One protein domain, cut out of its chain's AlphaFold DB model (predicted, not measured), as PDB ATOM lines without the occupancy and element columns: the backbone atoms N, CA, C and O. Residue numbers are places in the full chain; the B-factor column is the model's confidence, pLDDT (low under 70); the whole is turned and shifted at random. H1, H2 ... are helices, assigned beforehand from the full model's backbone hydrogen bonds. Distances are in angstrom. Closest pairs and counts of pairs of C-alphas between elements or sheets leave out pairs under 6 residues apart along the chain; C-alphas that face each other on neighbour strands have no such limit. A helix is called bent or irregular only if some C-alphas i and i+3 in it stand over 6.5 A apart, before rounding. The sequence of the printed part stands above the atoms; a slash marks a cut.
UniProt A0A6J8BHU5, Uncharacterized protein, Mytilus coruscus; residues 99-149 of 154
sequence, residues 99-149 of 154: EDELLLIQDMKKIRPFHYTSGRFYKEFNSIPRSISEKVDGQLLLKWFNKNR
ATOM      1  N   GLU A  99      45.795 -36.189 -70.901       79.19
ATOM      2  CA  GLU A  99      47.238 -35.966 -71.028       79.19
ATOM      3  C   GLU A  99      47.701 -34.567 -70.594       79.19
ATOM      4  O   GLU A  99      48.733 -34.434 -69.938       79.19
ATOM      5  N   ASP A 100      46.952 -33.519 -70.938       81.38
ATOM      6  CA  ASP A 100      47.304 -32.142 -70.577       81.38
ATOM      7  C   ASP A 100      47.131 -31.931 -69.062       81.38
ATOM      8  O   ASP A 100      47.951 -31.267 -68.424       81.38
ATOM      9  N   GLU A 101      46.108 -32.554 -68.468       87.00
ATOM     10  CA  GLU A 101      45.886 -32.545 -67.019       87.00
ATOM     11  C   GLU A 101      46.970 -33.332 -66.276       87.00
ATOM     12  O   GLU A 101      47.511 -32.855 -65.275       87.00
ATOM     13  N   LEU A 102      47.356 -34.505 -66.787       89.75
ATOM     14  CA  LEU A 102      48.451 -35.305 -66.234       89.75
ATOM     15  C   LEU A 102      49.778 -34.546 -66.254       89.75
ATOM     16  O   LEU A 102      50.529 -34.597 -65.275       89.75
ATOM     17  N   LEU A 103      50.056 -33.814 -67.331       90.12
ATOM     18  CA  LEU A 103      51.269 -33.015 -67.469       90.12
ATOM     19  C   LEU A 103      51.280 -31.857 -66.459       90.12
ATOM     20  O   LEU A 103      52.274 -31.650 -65.759       90.12
ATOM     21  N   LEU A 104      50.137 -31.192 -66.274       88.88
ATOM     22  CA  LEU A 104      49.962 -30.136 -65.276       88.88
ATOM     23  C   LEU A 104      50.134 -30.671 -63.841       88.88
ATOM     24  O   LEU A 104      50.814 -30.051 -63.020       88.88
ATOM     25  N   ILE A 105      49.605 -31.862 -63.547       90.25
ATOM     26  CA  ILE A 105      49.801 -32.548 -62.260       90.25
ATOM     27  C   ILE A 105      51.279 -32.901 -62.045       90.25
ATOM     28  O   ILE A 105      51.799 -32.719 -60.939       90.25
ATOM     29  N   GLN A 106      51.973 -33.410 -63.067       93.06
ATOM     30  CA  GLN A 106      53.400 -33.724 -62.970       93.06
ATOM     31  C   GLN A 106      54.232 -32.475 -62.675       93.06
ATOM     32  O   GLN A 106      55.108 -32.515 -61.809       93.06
ATOM     33  N   ASP A 107      53.934 -31.357 -63.327       93.25
ATOM     34  CA  ASP A 107      54.652 -30.107 -63.103       93.25
ATOM     35  C   ASP A 107      54.352 -29.507 -61.725       93.25
ATOM     36  O   ASP A 107      55.277 -29.104 -61.012       93.25
ATOM     37  N   MET A 108      53.100 -29.563 -61.262       90.62
ATOM     38  CA  MET A 108      52.755 -29.197 -59.884       90.62
ATOM     39  C   MET A 108      53.478 -30.069 -58.849       90.62
ATOM     40  O   MET A 108      53.935 -29.553 -57.824       90.62
ATOM     41  N   LYS A 109      53.644 -31.373 -59.113       91.12
ATOM     42  CA  LYS A 109      54.412 -32.284 -58.245       91.12
ATOM     43  C   LYS A 109      55.902 -31.948 -58.199       91.12
ATOM     44  O   LYS A 109      56.508 -32.127 -57.140       91.12
ATOM     45  N   LYS A 110      56.490 -31.464 -59.300       90.69
ATOM     46  CA  LYS A 110      57.891 -31.007 -59.344       90.69
ATOM     47  C   LYS A 110      58.078 -29.707 -58.564       90.69
ATOM     48  O   LYS A 110      58.973 -29.619 -57.731       90.69
ATOM     49  N   ILE A 111      57.220 -28.717 -58.813       86.38
ATOM     50  CA  ILE A 111      57.336 -27.371 -58.232       86.38
ATOM     51  C   ILE A 111      56.943 -27.364 -56.747       86.38
ATOM     52  O   ILE A 111      57.451 -26.545 -55.983       86.38
ATOM     53  N   ARG A 112      56.042 -28.267 -56.330       84.94
ATOM     54  CA  ARG A 112      55.466 -28.341 -54.975       84.94
ATOM     55  C   ARG A 112      55.065 -26.957 -54.444       84.94
ATOM     56  O   ARG A 112      55.538 -26.542 -53.387       84.94
ATOM     57  N   PRO A 113      54.184 -26.226 -55.149       80.25
ATOM     58  CA  PRO A 113      53.899 -24.825 -54.840       80.25
ATOM     59  C   PRO A 113      53.341 -24.611 -53.425       80.25
ATOM     60  O   PRO A 113      53.571 -23.560 -52.836       80.25
ATOM     61  N   PHE A 114      52.666 -25.620 -52.868       80.81
ATOM     62  CA  PHE A 114      52.087 -25.593 -51.522       80.81
ATOM     63  C   PHE A 114      53.045 -26.063 -50.418       80.81
ATOM     64  O   PHE A 114      52.665 -26.101 -49.249       80.81
ATOM     65  N   HIS A 115      54.281 -26.441 -50.756       81.88
ATOM     66  CA  HIS A 115      55.265 -26.805 -49.750       81.88
ATOM     67  C   HIS A 115      55.768 -25.551 -49.033       81.88
ATOM     68  O   HIS A 115      56.320 -24.631 -49.643       81.88
ATOM     69  N   TYR A 116      55.574 -25.522 -47.716       75.88
ATOM     70  CA  TYR A 116      56.019 -24.423 -46.877       75.88
ATOM     71  C   TYR A 116      57.542 -24.279 -46.948       75.88
ATOM     72  O   TYR A 116      58.279 -25.171 -46.540       75.88
ATOM     73  N   THR A 117      58.015 -23.141 -47.453       75.50
ATOM     74  CA  THR A 117      59.440 -22.796 -47.460       75.50
ATOM     75  C   THR A 117      59.658 -21.627 -46.509       75.50
ATOM     76  O   THR A 117      59.110 -20.543 -46.717       75.50
ATOM     77  N   SER A 118      60.432 -21.845 -45.445       77.00
ATOM     78  CA  SER A 118      60.753 -20.787 -44.482       77.00
ATOM     79  C   SER A 118      61.509 -19.649 -45.178       77.00
ATOM     80  O   SER A 118      62.439 -19.904 -45.939       77.00
ATOM     81  N   GLY A 119      61.099 -18.397 -44.948       70.12
ATOM     82  CA  GLY A 119      61.739 -17.214 -45.539       70.12
ATOM     83  C   GLY A 119      61.266 -16.822 -46.946       70.12
ATOM     84  O   GLY A 119      61.781 -15.858 -47.509       70.12
ATOM     85  N   ARG A 120      60.282 -17.522 -47.529       65.94
ATOM     86  CA  ARG A 120      59.708 -17.155 -48.832       65.94
ATOM     87  C   ARG A 120      58.711 -16.003 -48.665       65.94
ATOM     88  O   ARG A 120      57.568 -16.219 -48.274       65.94
ATOM     89  N   PHE A 121      59.151 -14.792 -48.991       68.12
ATOM     90  CA  PHE A 121      58.322 -13.587 -49.049       68.12
ATOM     91  C   PHE A 121      58.464 -12.937 -50.429       68.12
ATOM     92  O   PHE A 121      59.549 -12.942 -51.014       68.12
ATOM     93  N   TYR A 122      57.378 -12.381 -50.962       67.19
ATOM     94  CA  TYR A 122      57.444 -11.586 -52.186       67.19
ATOM     95  C   TYR A 122      57.983 -10.198 -51.838       67.19
ATOM     96  O   TYR A 122      57.328  -9.462 -51.105       67.19
ATOM     97  N   LYS A 123      59.153  -9.827 -52.380       67.00
ATOM     98  CA  LYS A 123      59.776  -8.502 -52.162       67.00
ATOM     99  C   LYS A 123      58.858  -7.336 -52.551       67.00
ATOM    100  O   LYS A 123      58.998  -6.233 -52.032       67.00
ATOM    101  N   GLU A 124      57.947  -7.596 -53.484       77.44
ATOM    102  CA  GLU A 124      56.987  -6.638 -54.039       77.44
ATOM    103  C   GLU A 124      55.744  -6.465 -53.151       77.44
ATOM    104  O   GLU A 124      55.092  -5.426 -53.202       77.44
ATOM    105  N   PHE A 125      55.426  -7.445 -52.297       68.62
ATOM    106  CA  PHE A 125      54.203  -7.472 -51.488       68.62
ATOM    107  C   PHE A 125      54.503  -7.449 -49.985       68.62
ATOM    108  O   PHE A 125      54.011  -8.274 -49.220       68.62
ATOM    109  N   ASN A 126      55.279  -6.459 -49.542       65.62
ATOM    110  CA  ASN A 126      55.637  -6.294 -48.125       65.62
ATOM    111  C   ASN A 126      54.439  -5.935 -47.220       65.62
ATOM    112  O   ASN A 126      54.547  -6.028 -46.002       65.62
ATOM    113  N   SER A 127      53.313  -5.490 -47.793       65.38
ATOM    114  CA  SER A 127      52.141  -5.017 -47.041       65.38
ATOM    115  C   SER A 127      50.987  -6.019 -46.955       65.38
ATOM    116  O   SER A 127      49.990  -5.731 -46.284       65.38
ATOM    117  N   ILE A 128      51.087  -7.174 -47.627       67.75
ATOM    118  CA  ILE A 128      50.027  -8.183 -47.593       67.75
ATOM    119  C   ILE A 128      50.193  -9.006 -46.308       67.75
ATOM    120  O   ILE A 128      51.212  -9.680 -46.155       67.75
ATOM    121  N   PRO A 129      49.225  -8.954 -45.374       64.88
ATOM    122  CA  PRO A 129      49.291  -9.747 -44.153       64.88
ATOM    123  C   PRO A 129      49.261 -11.239 -44.501       64.88
ATOM    124  O   PRO A 129      48.558 -11.666 -45.419       64.88
ATOM    125  N   ARG A 130      50.014 -12.040 -43.748       65.56
ATOM    126  CA  ARG A 130      50.184 -13.483 -43.965       65.56
ATOM    127  C   ARG A 130      48.868 -14.249 -43.831       65.56
ATOM    128  O   ARG A 130      48.695 -15.307 -44.430       65.56
ATOM    129  N   SER A 131      47.953 -13.714 -43.029       64.38
ATOM    130  CA  SER A 131      46.593 -14.202 -42.837       64.38
ATOM    131  C   SER A 131      45.668 -13.029 -42.522       64.38
ATOM    132  O   SER A 131      46.077 -12.051 -41.896       64.38
ATOM    133  N   ILE A 132      44.391 -13.155 -42.882       66.50
ATOM    134  CA  ILE A 132      43.341 -12.189 -42.519       66.50
ATOM    135  C   ILE A 132      43.260 -12.021 -40.989       66.50
ATOM    136  O   ILE A 132      42.945 -10.940 -40.497       66.50
ATOM    137  N   SER A 133      43.620 -13.063 -40.228       65.69
ATOM    138  CA  SER A 133      43.630 -13.057 -38.760       65.69
ATOM    139  C   SER A 133      44.765 -12.247 -38.125       65.69
ATOM    140  O   SER A 133      44.694 -11.953 -36.939       65.69
ATOM    141  N   GLU A 134      45.795 -11.856 -38.878       67.56
ATOM    142  CA  GLU A 134      46.977 -11.168 -38.336       67.56
ATOM    143  C   GLU A 134      46.671  -9.718 -37.909       67.56
ATOM    144  O   GLU A 134      47.335  -9.169 -37.036       67.56
ATOM    145  N   LYS A 135      45.619  -9.111 -38.481       67.94
ATOM    146  CA  LYS A 135      45.111  -7.774 -38.111       67.94
ATOM    147  C   LYS A 135      43.897  -7.812 -37.181       67.94
ATOM    148  O   LYS A 135      43.336  -6.763 -36.867       67.94
ATOM    149  N   VAL A 136      43.448  -8.999 -36.775       73.50
ATOM    150  CA  VAL A 136      42.280  -9.128 -35.905       73.50
ATOM    151  C   VAL A 136      42.725  -8.965 -34.458       73.50
ATOM    152  O   VAL A 136      43.376  -9.839 -33.892       73.50
ATOM    153  N   ASP A 137      42.341  -7.848 -33.845       78.81
ATOM    154  CA  ASP A 137      42.484  -7.660 -32.406       78.81
ATOM    155  C   ASP A 137      41.507  -8.592 -31.674       78.81
ATOM    156  O   ASP A 137      40.285  -8.407 -31.704       78.81
ATOM    157  N   GLY A 138      42.061  -9.609 -31.011       78.44
ATOM    158  CA  GLY A 138      41.293 -10.603 -30.270       78.44
ATOM    159  C   GLY A 138      40.414  -9.995 -29.175       78.44
ATOM    160  O   GLY A 138      39.315 -10.495 -28.944       78.44
ATOM    161  N   GLN A 139      40.825  -8.890 -28.541       80.62
ATOM    162  CA  GLN A 139      40.017  -8.237 -27.503       80.62
ATOM    163  C   GLN A 139      38.807  -7.517 -28.098       80.62
ATOM    164  O   GLN A 139      37.704  -7.552 -27.538       80.62
ATOM    165  N   LEU A 140      39.002  -6.881 -29.252       81.56
ATOM    166  CA  LEU A 140      37.949  -6.173 -29.970       81.56
ATOM    167  C   LEU A 140      36.948  -7.159 -30.589       81.56
ATOM    168  O   LEU A 140      35.737  -6.944 -30.500       81.56
ATOM    169  N   LEU A 141      37.446  -8.288 -31.103       82.12
ATOM    170  CA  LEU A 141      36.635  -9.409 -31.570       82.12
ATOM    171  C   LEU A 141      35.782  -9.992 -30.432       82.12
ATOM    172  O   LEU A 141      34.580 -10.183 -30.604       82.12
ATOM    173  N   LEU A 142      36.369 -10.207 -29.247       83.06
ATOM    174  CA  LEU A 142      35.648 -10.736 -28.085       83.06
ATOM    175  C   LEU A 142      34.560  -9.765 -27.598       83.06
ATOM    176  O   LEU A 142      33.451 -10.186 -27.266       83.06
ATOM    177  N   LYS A 143      34.846  -8.455 -27.585       86.06
ATOM    178  CA  LYS A 143      33.854  -7.412 -27.267       86.06
ATOM    179  C   LYS A 143      32.705  -7.392 -28.271       86.06
ATOM    180  O   LYS A 143      31.547  -7.331 -27.860       86.06
ATOM    181  N   TRP A 144      33.006  -7.453 -29.568       83.88
ATOM    182  CA  TRP A 144      31.990  -7.504 -30.620       83.88
ATOM    183  C   TRP A 144      31.138  -8.778 -30.525       83.88
ATOM    184  O   TRP A 144      29.912  -8.699 -30.599       83.88
ATOM    185  N   PHE A 145      31.764  -9.930 -30.270       83.56
ATOM    186  CA  PHE A 145      31.074 -11.209 -30.098       83.56
ATOM    187  C   PHE A 145      30.135 -11.190 -28.888       83.56
ATOM    188  O   PHE A 145      28.959 -11.533 -29.001       83.56
ATOM    189  N   ASN A 146      30.610 -10.704 -27.739       82.62
ATOM    190  CA  ASN A 146      29.791 -10.584 -26.531       82.62
ATOM    191  C   ASN A 146      28.635  -9.587 -26.700       82.62
ATOM    192  O   ASN A 146      27.550  -9.818 -26.170       82.62
ATOM    193  N   LYS A 147      28.836  -8.511 -27.470       82.38
ATOM    194  CA  LYS A 147      27.790  -7.526 -27.784       82.38
ATOM    195  C   LYS A 147      26.701  -8.097 -28.697       82.38
ATOM    196  O   LYS A 147      25.527  -7.821 -28.477       82.38
ATOM    197  N   ASN A 148      27.073  -8.906 -29.688       80.19
ATOM    198  CA  ASN A 148      26.147  -9.458 -30.687       80.19
ATOM    199  C   ASN A 148      25.678 -10.887 -30.374       80.19
ATOM    200  O   ASN A 148      25.019 -11.523 -31.193       80.19
ATOM    201  N   ARG A 149      25.965 -11.395 -29.170       72.00
ATOM    202  CA  ARG A 149      25.676 -12.779 -28.760       72.00
ATOM    203  C   ARG A 149      24.192 -13.157 -28.836       72.00
ATOM    204  O   ARG A 149      23.877 -14.331 -28.926       72.00
TER     205      ARG A 149
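What this domain is: This is residues 99 to 149 of the 154 residues of an uncharacterized protein of Mytilus coruscus (UniProt A0A6J8BHU5). This is an open, stretched-out chain with no core: the helices H1 and H3 lie at its two far ends, and a long winding stretch, residues 112 to 131, comes between H1 and the short helix H2. The outline is a wide V, with H1 at one tip, H3 at the other and the chain round Lys 123 at the point; H2 lies on the arm that leads to H3, and no helix touches another. The printed part has 51 residues with three named helices, in the order H1, H2, H3, and no named strand; the class is all helix, with 28 residues in the named helices. The whole is extended, with a radius of gyration of the C-alphas of 19.2 A, and the C-alphas span 55 by 29 by 17 A.

Where its parts are: The longest helix is H1, residues 99 to 111, 13 residues and 18.4 A from first to last C-alpha. It begins at C-alpha 99, at (47.238, -35.966, -71.028), and ends at C-alpha 111, at (57.336, -27.371, -58.232). H2 is residues 132 to 135, four residues and 6.5 A long; it is neither bent nor irregular, but only just, as C-alphas 132 and 135 are 6.5 A apart. H3 is residues 138 to 148, 11 residues and 15.2 A long, and it ends at C-alpha 148, at (26.147, -9.458, -30.687).

How they stand to each other: H1 touches no helix. H1 and H2 are apart, with no C-alpha of the one within 8 A of the other, and a long link of 20 residues, 112 to 131, joins them. H1 and H3 are apart by the same distance test. H2 and H3 are apart too, although a tight link of two residues, Val 136 and Asp 137, joins them. In H1 and H3 every pair of O of residue i and N of residue i+4 is within hydrogen-bond range. H2 is too short for such a pair, and its one pair of O of residue i and N of residue i+3 is not within range.

The domain as a whole: The two C-alphas farthest apart are those of Glu 99 and Lys 147, at 55.3 A, and the outline is elongated. Residues 99 to 120, 122 to 129 and 131 to 149 stand free, with no C-alpha 8 or more residues away along the chain within 10 A. The C-alphas of the long stretch 112 to 131 lie 5 to 16 A from the mean of all C-alphas. The printed part has no cut. The mean pLDDT of the printed part is 78.1; 15 residues are under 70, namely 120 to 123 and 125 to 135, of which 132 to 135 belong to H2.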